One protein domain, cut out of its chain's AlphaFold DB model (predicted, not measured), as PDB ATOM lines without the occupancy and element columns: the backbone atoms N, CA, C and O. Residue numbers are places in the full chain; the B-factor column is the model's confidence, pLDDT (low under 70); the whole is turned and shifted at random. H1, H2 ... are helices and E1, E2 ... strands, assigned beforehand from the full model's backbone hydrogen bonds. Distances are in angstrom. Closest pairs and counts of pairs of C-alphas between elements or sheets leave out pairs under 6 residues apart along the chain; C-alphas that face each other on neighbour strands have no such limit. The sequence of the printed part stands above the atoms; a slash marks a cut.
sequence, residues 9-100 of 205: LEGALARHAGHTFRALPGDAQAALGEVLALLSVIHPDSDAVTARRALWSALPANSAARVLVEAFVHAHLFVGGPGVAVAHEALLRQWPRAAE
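This is residues 9 to 100 of the 205 residues of the protein "Transcriptional regulator" of Xanthomonas oryzae pv. oryzae (strain PXO99A) (UniProt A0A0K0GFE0). Six helices and two small strand hairpins make a compact body, with H3 nearest its middle, H4 at one end and the hairpin of E1 and E2 towards the opposite end. H1, the longest helix, covers one side, and the hairpin of E3 and E4 lies on the side away from it, packed on H4; the short H5 lies between H1 and E2. The printed part has 92 residues, with six named helices and four named strands in the order H1 H2 H3 E1 E2 H4 E3 E4 H5 H6; the class is mixed, and each hairpin is an antiparallel sheet of two strands. The radius of gyration of the C-alphas is 12.4 A, and they span 35 by 25 by 23 A.

H1 runs from Leu 9, C-alpha at (413.519, 120.264, 197.124), to Arg 22, 20.0 A away. H2 is residues 26 to 30, and H3 is residues 32 to 39, 10.4 A long. E1, residues 40 to 42, and E2, residues 49 to 51, follow. H4, residues 64 to 74, is 15.6 A long and begins with C-alpha 64 at (400.789, 129.620, 172.896). E3 is residues 78 to 80 and E4 residues 83 to 86, 10.4 A long. H5 is residues 90 to 94, and H6, residues 96 to 100, ends with C-alpha 100 at (417.652, 118.175, 177.378).

H4 is the hub. With its residues 17 to 21 alone H1 touches H4, at a steep tilt of 42 degrees, opposite ways; their closest C-alphas are those of Thr 20 and Phe 72, 7.1 A apart. With residues 10 to 14 alone H1 touches H5, closest at the C-alphas of Ala 14 and Gln 94, 5.9 A. H2 touches H4, closest at the C-alphas of Ala 28 and Ala 64, 4.4 A. H3 touches H4 the same way at a steep tilt of 68 degrees, only just short of about perpendicular; the closest C-alphas are those of Val 35 and Ala 65, 6.3 A. The hairpin E1 and E2 has N 41 and O 50 within hydrogen-bond range at 2.9 A. In the hairpin E3 and E4, N 79 and O 85 are 2.8 A apart, within range. The closest C-alphas of H4 and E3 are those of Phe 72 and Phe 78, 5.5 A. H5 and H6 touch only at the corner, closest at the C-alphas of Leu 92 and Ala 98, 5.4 A. H1 and H3 are apart. In H1 to H6 every O i to N i+4 pair is within hydrogen-bond range.

The two C-alphas farthest apart are those of Asp 45 and Asn 62, 36.3 A. The link from E2 to H4, residues 52 to 63, is long, and its residues 54 to 55 pair antiparallel with residues 83 to 84 of E4. The printed part has no cut. Its mean pLDDT is 86.4, with residues 9 to 10 and 44 to 47 under 70.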
ATOM      1  N   LEU A   9     414.191 119.051 197.599       64.56
ATOM      2  CA  LEU A   9     413.519 120.264 197.124       64.56
ATOM      3  C   LEU A   9     413.691 120.444 195.610       64.56
ATOM      4  O   LEU A   9     412.743 120.767 194.896       64.56
ATOM      5  N   GLU A  10     414.890 120.164 195.110       68.75
ATOM      6  CA  GLU A  10     415.229 120.267 193.691       68.75
ATOM      7  C   GLU A  10     414.438 119.265 192.834       68.75
ATOM      8  O   GLU A  10     413.899 119.625 191.784       68.75
ATOM      9  N   GLY A  11     414.261 118.032 193.322       75.50
ATOM     10  CA  GLY A  11     413.404 117.034 192.680       75.50
ATOM     11  C   GLY A  11     411.912 117.374 192.764       75.50
ATOM     12  O   GLY A  11     411.158 117.089 191.830       75.50
ATOM     13  N   ALA A  12     411.467 118.023 193.847       83.62
ATOM     14  CA  ALA A  12     410.089 118.494 193.971       83.62
ATOM     15  C   ALA A  12     409.766 119.590 192.944       83.62
ATOM     16  O   ALA A  12     408.699 119.545 192.331       83.62
ATOM     17  N   LEU A  13     410.703 120.511 192.689       83.44
ATOM     18  CA  LEU A  13     410.548 121.560 191.680       83.44
ATOM     19  C   LEU A  13     410.449 120.975 190.263       83.44
ATOM     20  O   LEU A  13     409.559 121.348 189.500       83.44
ATOM     21  N   ALA A  14     411.313 120.010 189.931       85.88
ATOM     22  CA  ALA A  14     411.264 119.314 188.646       85.88
ATOM     23  C   ALA A  14     409.942 118.547 188.453       85.88
ATOM     24  O   ALA A  14     409.361 118.572 187.363       85.88
ATOM     25  N   ARG A  15     409.431 117.899 189.512       87.62
ATOM     26  CA  ARG A  15     408.135 117.203 189.489       87.62
ATOM     27  C   ARG A  15     406.969 118.176 189.313       87.62
ATOM     28  O   ARG A  15     406.093 117.909 188.494       87.62
ATOM     29  N   HIS A  16     406.980 119.297 190.033       89.31
ATOM     30  CA  HIS A  16     405.963 120.348 189.930       89.31
ATOM     31  C   HIS A  16     405.914 120.947 188.521       89.31
ATOM     32  O   HIS A  16     404.859 120.982 187.894       89.31
ATOM     33  N   ALA A  17     407.075 121.297 187.960       88.88
ATOM     34  CA  ALA A  17     407.180 121.774 186.584       88.88
ATOM     35  C   ALA A  17     406.696 120.741 185.561       88.88
ATOM     36  O   ALA A  17     405.962 121.082 184.635       88.88
ATOM     37  N   GLY A  18     407.048 119.467 185.751       89.19
ATOM     38  CA  GLY A  18     406.553 118.375 184.916       89.19
ATOM     39  C   GLY A  18     405.030 118.219 184.966       89.19
ATOM     40  O   GLY A  18     404.417 117.993 183.924       89.19
ATOM     41  N   HIS A  19     404.417 118.363 186.143       91.69
ATOM     42  CA  HIS A  19     402.967 118.276 186.314       91.69
ATOM     43  C   HIS A  19     402.243 119.442 185.628       91.69
ATOM     44  O   HIS A  19     401.382 119.210 184.781       91.69
ATOM     45  N   THR A  20     402.651 120.684 185.913       91.62
ATOM     46  CA  THR A  20     402.096 121.892 185.275       91.62
ATOM     47  C   THR A  20     402.240 121.834 183.757       91.62
ATOM     48  O   THR A  20     401.306 122.157 183.031       91.62
ATOM     49  N   PHE A  21     403.381 121.349 183.261       90.81
ATOM     50  CA  PHE A  21     403.609 121.209 181.829       90.81
ATOM     51  C   PHE A  21     402.660 120.208 181.163       90.81
ATOM     52  O   PHE A  21     402.160 120.469 180.073       90.81
ATOM     53  N   ARG A  22     402.401 119.056 181.795       91.75
ATOM     54  CA  ARG A  22     401.501 118.029 181.240       91.75
ATOM     55  C   ARG A  22     400.042 118.478 181.203       91.75
ATOM     56  O   ARG A  22     399.301 117.988 180.361       91.75
ATOM     57  N   ALA A  23     399.651 119.390 182.090       91.75
ATOM     58  CA  ALA A  23     398.310 119.964 182.118       91.75
ATOM     59  C   ALA A  23     398.061 120.992 180.995       91.75
ATOM     60  O   ALA A  23     396.915 121.364 180.755       91.75
ATOM     61  N   LEU A  24     399.110 121.461 180.308       92.31
ATOM     62  CA  LEU A  24     398.992 122.448 179.233       92.31
ATOM     63  C   LEU A  24     398.567 121.822 177.894       92.31
ATOM     64  O   LEU A  24     398.945 120.683 177.607       92.31
ATOM     65  N   PRO A  25     397.864 122.584 177.032       91.75
ATOM     66  CA  PRO A  25     397.541 122.155 175.674       91.75
ATOM     67  C   PRO A  25     398.807 121.945 174.830       91.75
ATOM     68  O   PRO A  25     399.835 122.587 175.055       91.75
ATOM     69  N   GLY A  26     398.725 121.058 173.832       90.75
ATOM     70  CA  GLY A  26     399.866 120.659 172.994       90.75
ATOM     71  C   GLY A  26     400.585 121.831 172.316       90.75
ATOM     72  O   GLY A  26     401.813 121.859 172.284       90.75
ATOM     73  N   ASP A  27     399.841 122.846 171.876       90.56
ATOM     74  CA  ASP A  27     400.413 124.045 171.252       90.56
ATOM     75  C   ASP A  27     401.285 124.840 172.235       90.56
ATOM     76  O   ASP A  27     402.378 125.296 171.897       90.56
ATOM     77  N   ALA A  28     400.840 124.962 173.492       89.56
ATOM     78  CA  ALA A  28     401.614 125.611 174.548       89.56
ATOM     79  C   ALA A  28     402.855 124.783 174.900       89.56
ATOM     80  O   ALA A  28     403.936 125.338 175.085       89.56
ATOM     81  N   GLN A  29     402.731 123.453 174.917       91.19
ATOM     82  CA  GLN A  29     403.868 122.556 175.121       91.19
ATOM     83  C   GLN A  29     404.935 122.707 174.022       91.19
ATOM     84  O   GLN A  29     406.130 122.700 174.329       91.19
ATOM     85  N   ALA A  30     404.526 122.889 172.762       90.12
ATOM     86  CA  ALA A  30     405.435 123.109 171.637       90.12
ATOM     87  C   ALA A  30     406.197 124.445 171.743       90.12
ATOM     88  O   ALA A  30     407.369 124.523 171.372       90.12
ATOM     89  N   ALA A  31     405.575 125.472 172.328       91.31
ATOM     90  CA  ALA A  31     406.185 126.786 172.540       91.31
ATOM     91  C   ALA A  31     407.269 126.814 173.642       91.31
ATOM     92  O   ALA A  31     407.935 127.834 173.832       91.31
ATOM     93  N   LEU A  32     407.497 125.707 174.361       90.25
ATOM     94  CA  LEU A  32     408.485 125.644 175.444       90.25
ATOM     95  C   LEU A  32     409.889 126.054 174.990       90.25
ATOM     96  O   LEU A  32     410.574 126.786 175.701       90.25
ATOM     97  N   GLY A  33     410.325 125.582 173.820       88.62
ATOM     98  CA  GLY A  33     411.669 125.869 173.321       88.62
ATOM     99  C   GLY A  33     411.891 127.355 173.036       88.62
ATOM    100  O   GLY A  33     412.967 127.879 173.318       88.62
ATOM    101  N   GLU A  34     410.865 128.046 172.537       89.94
ATOM    102  CA  GLU A  34     410.895 129.492 172.295       89.94
ATOM    103  C   GLU A  34     410.983 130.268 173.614       89.94
ATOM    104  O   GLU A  34     411.838 131.140 173.779       89.94
ATOM    105  N   VAL A  35     410.158 129.894 174.595       90.25
ATOM    106  CA  VAL A  35     410.162 130.517 175.926       90.25
ATOM    107  C   VAL A  35     411.500 130.296 176.634       90.25
ATOM    108  O   VAL A  35     412.064 131.237 177.194       90.25
ATOM    109  N   LEU A  36     412.057 129.084 176.578       89.19
ATOM    110  CA  LEU A  36     413.371 128.793 177.153       89.19
ATOM    111  C   LEU A  36     414.485 129.568 176.439       89.19
ATOM    112  O   LEU A  36     415.368 130.094 177.115       89.19
ATOM    113  N   ALA A  37     414.438 129.722 175.114       88.00
ATOM    114  CA  ALA A  37     415.394 130.556 174.378       88.00
ATOM    115  C   ALA A  37     415.326 132.036 174.781       88.00
ATOM    116  O   ALA A  37     416.344 132.731 174.792       88.00
ATOM    117  N   LEU A  38     414.134 132.523 175.120       88.56
ATOM    118  CA  LEU A  38     413.930 133.896 175.559       88.56
ATOM    119  C   LEU A  38     414.416 134.114 177.004       88.56
ATOM    120  O   LEU A  38     415.068 135.126 177.286       88.56
ATOM    121  N   LEU A  39     414.138 133.163 177.900       88.06
ATOM    122  CA  LEU A  39     414.373 133.278 179.344       88.06
ATOM    123  C   LEU A  39     415.701 132.683 179.833       88.06
ATOM    124  O   LEU A  39     416.039 132.851 181.005       88.06
ATOM    125  N   SER A  40     416.464 132.002 178.978       86.81
ATOM    126  CA  SER A  40     417.763 131.426 179.340       86.81
ATOM    127  C   SER A  40     418.903 131.986 178.497       86.81
ATOM    128  O   SER A  40     418.751 132.321 177.322       86.81
ATOM    129  N   VAL A  41     420.075 132.078 179.119       84.94
ATOM    130  CA  VAL A  41     421.340 132.365 178.447       84.94
ATOM    131  C   VAL A  41     422.255 131.170 178.668       84.94
ATOM    132  O   VAL A  41     422.577 130.812 179.802       84.94
ATOM    133  N   ILE A  42     422.640 130.539 177.559       83.19
ATOM    134  CA  ILE A  42     423.552 129.399 177.542       83.19
ATOM    135  C   ILE A  42     424.958 129.934 177.294       83.19
ATOM    136  O   ILE A  42     425.233 130.476 176.218       83.19
ATOM    137  N   HIS A  43     425.844 129.756 178.269       77.69
ATOM    138  CA  HIS A  43     427.246 130.120 178.118       77.69
ATOM    139  C   HIS A  43     427.972 129.065 177.268       77.69
ATOM    140  O   HIS A  43     427.756 127.869 177.462       77.69
ATOM    141  N   PRO A  44     428.798 129.466 176.284       67.06
ATOM    142  CA  PRO A  44     429.481 128.520 175.402       67.06
ATOM    143  C   PRO A  44     430.644 127.791 176.084       67.06
ATOM    144  O   PRO A  44     430.952 126.664 175.699       67.06
ATOM    145  N   ASP A  45     431.270 128.432 177.074       67.00
ATOM    146  CA  ASP A  45     432.523 127.982 177.691       67.00
ATOM    147  C   ASP A  45     432.326 127.380 179.092       67.00
ATOM    148  O   ASP A  45     433.282 126.942 179.725       67.00
ATOM    149  N   SER A  46     431.086 127.328 179.588       67.44
ATOM    150  CA  SER A  46     430.762 126.687 180.862       67.44
ATOM    151  C   SER A  46     429.434 125.941 180.794       67.44
ATOM    152  O   SER A  46     428.557 126.256 179.992       67.44
ATOM    153  N   ASP A  47     429.258 124.967 181.687       67.50
ATOM    154  CA  ASP A  47     427.965 124.308 181.905       67.50
ATOM    155  C   ASP A  47     426.954 125.234 182.618       67.50
ATOM    156  O   ASP A  47     425.823 124.848 182.915       67.50
ATOM    157  N   ALA A  48     427.331 126.490 182.883       73.25
ATOM    158  CA  ALA A  48     426.447 127.450 183.506       73.25
ATOM    159  C   ALA A  48     425.316 127.838 182.544       73.25
ATOM    160  O   ALA A  48     425.519 128.209 181.385       73.25
ATOM    161  N   VAL A  49     424.100 127.773 183.069       79.75
ATOM    162  CA  VAL A  49     422.899 128.315 182.443       79.75
ATOM    163  C   VAL A  49     422.374 129.360 183.395       79.75
ATOM    164  O   VAL A  49     422.123 129.048 184.561       79.75
ATOM    165  N   THR A  50     422.248 130.581 182.894       83.81
ATOM    166  CA  THR A  50     421.767 131.716 183.679       83.81
ATOM    167  C   THR A  50     420.378 132.111 183.217       83.81
ATOM    168  O   THR A  50     420.100 132.133 182.010       83.81
ATOM    169  N   ALA A  51     419.503 132.435 184.164       86.06
ATOM    170  CA  ALA A  51     418.183 132.957 183.848       86.06
ATOM    171  C   ALA A  51     418.283 134.428 183.421       86.06
ATOM    172  O   ALA A  51     419.053 135.213 183.971       86.06
ATOM    173  N   ARG A  52     417.474 134.822 182.438       88.94
ATOM    174  CA  ARG A  52     417.354 136.202 181.965       88.94
ATOM    175  C   ARG A  52     415.906 136.657 182.074       88.94
ATOM    176  O   ARG A  52     414.982 135.895 181.805       88.94
ATOM    177  N   ARG A  53     415.715 137.930 182.427       88.94
ATOM    178  CA  ARG A  53     414.408 138.591 182.352       88.94
ATOM    179  C   ARG A  53     414.073 138.975 180.917       88.94
ATOM    180  O   ARG A  53     414.891 139.585 180.234       88.94
ATOM    181  N   ALA A  54     412.851 138.675 180.500       88.69
ATOM    182  CA  ALA A  54     412.284 139.137 179.243       88.69
ATOM    183  C   ALA A  54     411.087 140.053 179.489       88.69
ATOM    184  O   ALA A  54     410.345 139.883 180.456       88.69
ATOM    185  N   LEU A  55     410.897 141.032 178.610       90.06
ATOM    186  CA  LEU A  55     409.724 141.898 178.652       90.06
ATOM    187  C   LEU A  55     408.489 141.126 178.192       90.06
ATOM    188  O   LEU A  55     408.561 140.303 177.282       90.06
ATOM    189  N   TRP A  56     407.336 141.460 178.765       87.12
ATOM    190  CA  TRP A  56     406.057 140.892 178.340       87.12
ATOM    191  C   TRP A  56     405.727 141.185 176.871       87.12
ATOM    192  O   TRP A  56     405.034 140.391 176.249       87.12
ATOM    193  N   SER A  57     406.252 142.278 176.307       86.75
ATOM    194  CA  SER A  57     406.086 142.639 174.893       86.75
ATOM    195  C   SER A  57     406.784 141.683 173.922       86.75
ATOM    196  O   SER A  57     406.407 141.632 172.756       86.75
ATOM    197  N   ALA A  58     407.774 140.911 174.383       85.62
ATOM    198  CA  ALA A  58     408.424 139.885 173.569       85.62
ATOM    199  C   ALA A  58     407.541 138.638 173.373       85.62
ATOM    200  O   ALA A  58     407.847 137.807 172.526       85.62
ATOM    201  N   LEU A  59     406.457 138.509 174.147       85.62
ATOM    202  CA  LEU A  59     405.499 137.408 174.082       85.62
ATOM    203  C   LEU A  59     404.147 137.957 173.601       85.62
ATOM    204  O   LEU A  59     403.459 138.627 174.378       85.62
ATOM    205  N   PRO A  60     403.732 137.690 172.350       86.50
ATOM    206  CA  PRO A  60     402.438 138.140 171.848       86.50
ATOM    207  C   PRO A  60     401.303 137.628 172.743       86.50
ATOM    208  O   PRO A  60     401.298 136.454 173.110       86.50
ATOM    209  N   ALA A  61     400.329 138.483 173.074       81.88
ATOM    210  CA  ALA A  61     399.268 138.156 174.037       81.88
ATOM    211  C   ALA A  61     398.456 136.901 173.657       81.88
ATOM    212  O   ALA A  61     398.088 136.127 174.530       81.88
ATOM    213  N   ASN A  62     398.259 136.652 172.359       85.06
ATOM    214  CA  ASN A  62     397.500 135.503 171.848       85.06
ATOM    215  C   ASN A  62     398.396 134.323 171.427       85.06
ATOM    216  O   ASN A  62     397.977 133.480 170.638       85.06
ATOM    217  N   SER A  63     399.652 134.280 171.884       89.31
ATOM    218  CA  SER A  63     400.572 133.186 171.554       89.31
ATOM    219  C   SER A  63     400.440 132.016 172.527       89.31
ATOM    220  O   SER A  63     400.209 132.197 173.723       89.31
ATOM    221  N   ALA A  64     400.690 130.801 172.041       90.62
ATOM    222  CA  ALA A  64     400.789 129.620 172.896       90.62
ATOM    223  C   ALA A  64     401.915 129.754 173.948       90.62
ATOM    224  O   ALA A  64     401.802 129.248 175.065       90.62
ATOM    225  N   ALA A  65     402.966 130.520 173.622       89.38
ATOM    226  CA  ALA A  65     404.036 130.892 174.543       89.38
ATOM    227  C   ALA A  65     403.518 131.705 175.742       89.38
ATOM    228  O   ALA A  65     403.947 131.476 176.874       89.38
ATOM    229  N   ARG A  66     402.563 132.621 175.518       90.56
ATOM    230  CA  ARG A  66     401.937 133.417 176.581       90.56
ATOM    231  C   ARG A  66     401.162 132.539 177.559       90.56
ATOM    232  O   ARG A  66     401.370 132.667 178.762       90.56
ATOM    233  N   VAL A  67     400.355 131.611 177.044       91.44
ATOM    234  CA  VAL A  67     399.581 130.653 177.853       91.44
ATOM    235  C   VAL A  67     400.504 129.798 178.723       91.44
ATOM    236  O   VAL A  67     400.253 129.631 179.917       91.44
ATOM    237  N   LEU A  68     401.609 129.298 178.154       92.06
ATOM    238  CA  LEU A  68     402.611 128.550 178.916       92.06
ATOM    239  C   LEU A  68     403.207 129.407 180.034       92.06
ATOM    240  O   LEU A  68     403.276 128.968 181.181       92.06
ATOM    241  N   VAL A  69     403.641 130.625 179.713       91.56
ATOM    242  CA  VAL A  69     404.276 131.518 180.685       91.56
ATOM    243  C   VAL A  69     403.320 131.870 181.817       91.56
ATOM    244  O   VAL A  69     403.716 131.807 182.976       91.56
ATOM    245  N   GLU A  70     402.065 132.183 181.512       91.00
ATOM    246  CA  GLU A  70     401.060 132.502 182.523       91.00
ATOM    247  C   GLU A  70     400.789 131.315 183.445       91.00
ATOM    248  O   GLU A  70     400.804 131.491 184.662       91.00
ATOM    249  N   ALA A  71     400.647 130.100 182.912       91.81
ATOM    250  CA  ALA A  71     400.486 128.902 183.736       91.81
ATOM    251  C   ALA A  71     401.700 128.647 184.646       91.81
ATOM    252  O   ALA A  71     401.546 128.298 185.816       91.81
ATOM    253  N   PHE A  72     402.917 128.866 184.142       91.00
ATOM    254  CA  PHE A  72     404.137 128.728 184.938       91.00
ATOM    255  C   PHE A  72     404.281 129.830 185.998       91.00
ATOM    256  O   PHE A  72     404.814 129.559 187.077       91.00
ATOM    257  N   VAL A  73     403.789 131.045 185.738       92.12
ATOM    258  CA  VAL A  73     403.711 132.118 186.742       92.12
ATOM    259  C   VAL A  73     402.691 131.768 187.830       92.12
ATOM    260  O   VAL A  73     403.016 131.882 189.009       92.12
ATOM    261  N   HIS A  74     401.507 131.262 187.465       90.06
ATOM    262  CA  HIS A  74     400.499 130.798 188.432       90.06
ATOM    263  C   HIS A  74     401.015 129.632 189.286       90.06
ATOM    264  O   HIS A  74     400.709 129.538 190.469       90.06
ATOM    265  N   ALA A  75     401.847 128.765 188.707       89.56
ATOM    266  CA  ALA A  75     402.503 127.673 189.418       89.56
ATOM    267  C   ALA A  75     403.735 128.112 190.242       89.56
ATOM    268  O   ALA A  75     404.417 127.245 190.790       89.56
ATOM    269  N   HIS A  76     404.043 129.415 190.319       88.50
ATOM    270  CA  HIS A  76     405.223 129.989 190.987       88.50
ATOM    271  C   HIS A  76     406.579 129.477 190.466       88.50
ATOM    272  O   HIS A  76     407.607 129.588 191.136       88.50
ATOM    273  N   LEU A  77     406.607 128.929 189.252       88.88
ATOM    274  CA  LEU A  77     407.838 128.493 188.587       88.88
ATOM    275  C   LEU A  77     408.549 129.674 187.926       88.88
ATOM    276  O   LEU A  77     409.782 129.714 187.879       88.88
ATOM    277  N   PHE A  78     407.770 130.641 187.440       90.31
ATOM    278  CA  PHE A  78     408.236 131.911 186.896       90.31
ATOM    279  C   PHE A  78     407.780 133.070 187.780       90.31
ATOM    280  O   PHE A  78     406.730 133.016 188.417       90.31
ATOM    281  N   VAL A  79     408.573 134.137 187.801       88.00
ATOM    282  CA  VAL A  79     408.255 135.372 188.518       88.00
ATOM    283  C   VAL A  79     407.775 136.405 187.512       88.00
ATOM    284  O   VAL A  79     408.497 136.760 186.575       88.00
ATOM    285  N   GLY A  80     406.548 136.876 187.731       83.44
ATOM    286  CA  GLY A  80     405.966 138.018 187.038       83.44
ATOM    287  C   GLY A  80     406.296 139.336 187.741       83.44
ATOM    288  O   GLY A  80     406.460 139.395 188.957       83.44
ATOM    289  N   GLY A  81     406.408 140.403 186.958       83.69
ATOM    290  CA  GLY A  81     406.613 141.778 187.414       83.69
ATOM    291  C   GLY A  81     406.687 142.702 186.193       83.69
ATOM    292  O   GLY A  81     405.863 142.541 185.289       83.69
ATOM    293  N   PRO A  82     407.699 143.588 186.066       82.50
ATOM    294  CA  PRO A  82     407.910 144.367 184.834       82.50
ATOM    295  C   PRO A  82     408.293 143.491 183.623       82.50
ATOM    296  O   PRO A  82     408.311 143.950 182.484       82.50
ATOM    297  N   GLY A  83     408.594 142.217 183.866       87.31
ATOM    298  CA  GLY A  83     408.848 141.199 182.863       87.31
ATOM    299  C   GLY A  83     408.686 139.809 183.467       87.31
ATOM    300  O   GLY A  83     408.237 139.664 184.606       87.31
ATOM    301  N   VAL A  84     409.088 138.804 182.702       89.94
ATOM    302  CA  VAL A  84     409.054 137.391 183.070       89.94
ATOM    303  C   VAL A  84     410.479 136.905 183.257       89.94
ATOM    304  O   VAL A  84     411.341 137.156 182.415       89.94
ATOM    305  N   ALA A  85     410.729 136.197 184.350       89.00
ATOM    306  CA  ALA A  85     411.950 135.428 184.548       89.00
ATOM    307  C   ALA A  85     411.648 134.093 185.215       89.00
ATOM    308  O   ALA A  85     410.626 133.920 185.876       89.00
ATOM    309  N   VAL A  86     412.588 133.164 185.076       89.38
ATOM    310  CA  VAL A  86     412.582 131.930 185.856       89.38
ATOM    311  C   VAL A  86     412.772 132.269 187.336       89.38
ATOM    312  O   VAL A  86     413.653 133.061 187.665       89.38
ATOM    313  N   ALA A  87     411.959 131.683 188.222       87.12
ATOM    314  CA  ALA A  87     412.048 131.952 189.659       87.12
ATOM    315  C   ALA A  87     413.371 131.460 190.257       87.12
ATOM    316  O   ALA A  87     413.996 132.158 191.049       87.12
ATOM    317  N   HIS A  88     413.807 130.269 189.843       83.06
ATOM    318  CA  HIS A  88     415.031 129.637 190.321       83.06
ATOM    319  C   HIS A  88     415.806 129.035 189.150       83.06
ATOM    320  O   HIS A  88     415.265 128.229 188.396       83.06
ATOM    321  N   GLU A  89     417.098 129.345 189.031       84.62
ATOM    322  CA  GLU A  89     417.967 128.743 188.005       84.62
ATOM    323  C   GLU A  89     418.076 127.217 188.140       84.62
ATOM    324  O   GLU A  89     418.306 126.519 187.151       84.62
ATOM    325  N   ALA A  90     417.825 126.687 189.342       84.88
ATOM    326  CA  ALA A  90     417.707 125.255 189.597       84.88
ATOM    327  C   ALA A  90     416.654 124.584 188.696       84.88
ATOM    328  O   ALA A  90     416.847 123.440 188.295       84.88
ATOM    329  N   LEU A  91     415.590 125.297 188.300       86.62
ATOM    330  CA  LEU A  91     414.581 124.770 187.379       86.62
ATOM    331  C   LEU A  91     415.192 124.393 186.024       86.62
ATOM    332  O   LEU A  91     414.864 123.349 185.473       86.62
ATOM    333  N   LEU A  92     416.095 125.224 185.497       85.62
ATOM    334  CA  LEU A  92     416.721 124.998 184.192       85.62
ATOM    335  C   LEU A  92     417.685 123.806 184.217       85.62
ATOM    336  O   LEU A  92     417.855 123.143 183.198       85.62
ATOM    337  N   ARG A  93     418.301 123.529 185.373       84.06
ATOM    338  CA  ARG A  93     419.267 122.433 185.539       84.06
ATOM    339  C   ARG A  93     418.598 121.106 185.882       84.06
ATOM    340  O   ARG A  93     419.002 120.075 185.362       84.06
ATOM    341  N   GLN A  94     417.584 121.137 186.743       84.12
ATOM    342  CA  GLN A  94     417.000 119.930 187.330       84.12
ATOM    343  C   GLN A  94     415.773 119.420 186.579       84.12
ATOM    344  O   GLN A  94     415.434 118.243 186.688       84.12
ATOM    345  N   TRP A  95     415.086 120.269 185.812       89.94
ATOM    346  CA  TRP A  95     413.953 119.811 185.018       89.94
ATOM    347  C   TRP A  95     414.459 119.089 183.758       89.94
ATOM    348  O   TRP A  95     415.033 119.750 182.886       89.94
ATOM    349  N   PRO A  96     414.225 117.767 183.601       86.44
ATOM    350  CA  PRO A  96     414.871 116.978 182.548       86.44
ATOM    351  C   PRO A  96     414.623 117.521 181.141       86.44
ATOM    352  O   PRO A  96     415.516 117.508 180.303       86.44
ATOM    353  N   ARG A  97     413.428 118.071 180.903       88.44
ATOM    354  CA  ARG A  97     413.047 118.630 179.603       88.44
ATOM    355  C   ARG A  97     413.788 119.927 179.273       88.44
ATOM    356  O   ARG A  97     414.169 120.134 178.127       88.44
ATOM    357  N   ALA A  98     414.007 120.790 180.266       87.94
ATOM    358  CA  ALA A  98     414.814 121.992 180.077       87.94
ATOM    359  C   ALA A  98     416.292 121.631 179.895       87.94
ATOM    360  O   ALA A  98     416.929 122.147 178.980       87.94
ATOM    361  N   ALA A  99     416.809 120.704 180.706       87.12
ATOM    362  CA  ALA A  99     418.183 120.221 180.604       87.12
ATOM    363  C   ALA A  99     418.474 119.591 179.229       87.12
ATOM    364  O   ALA A  99     419.485 119.910 178.604       87.12
ATOM    365  N   GLU A 100     417.562 118.761 178.717       89.56
ATOM    366  CA  GLU A 100     417.652 118.175 177.378       89.56
ATOM    367  C   GLU A 100     417.625 119.251 176.285       89.56
ATOM    368  O   GLU A 100     418.481 119.258 175.399       89.56
TER     369      GLU A 100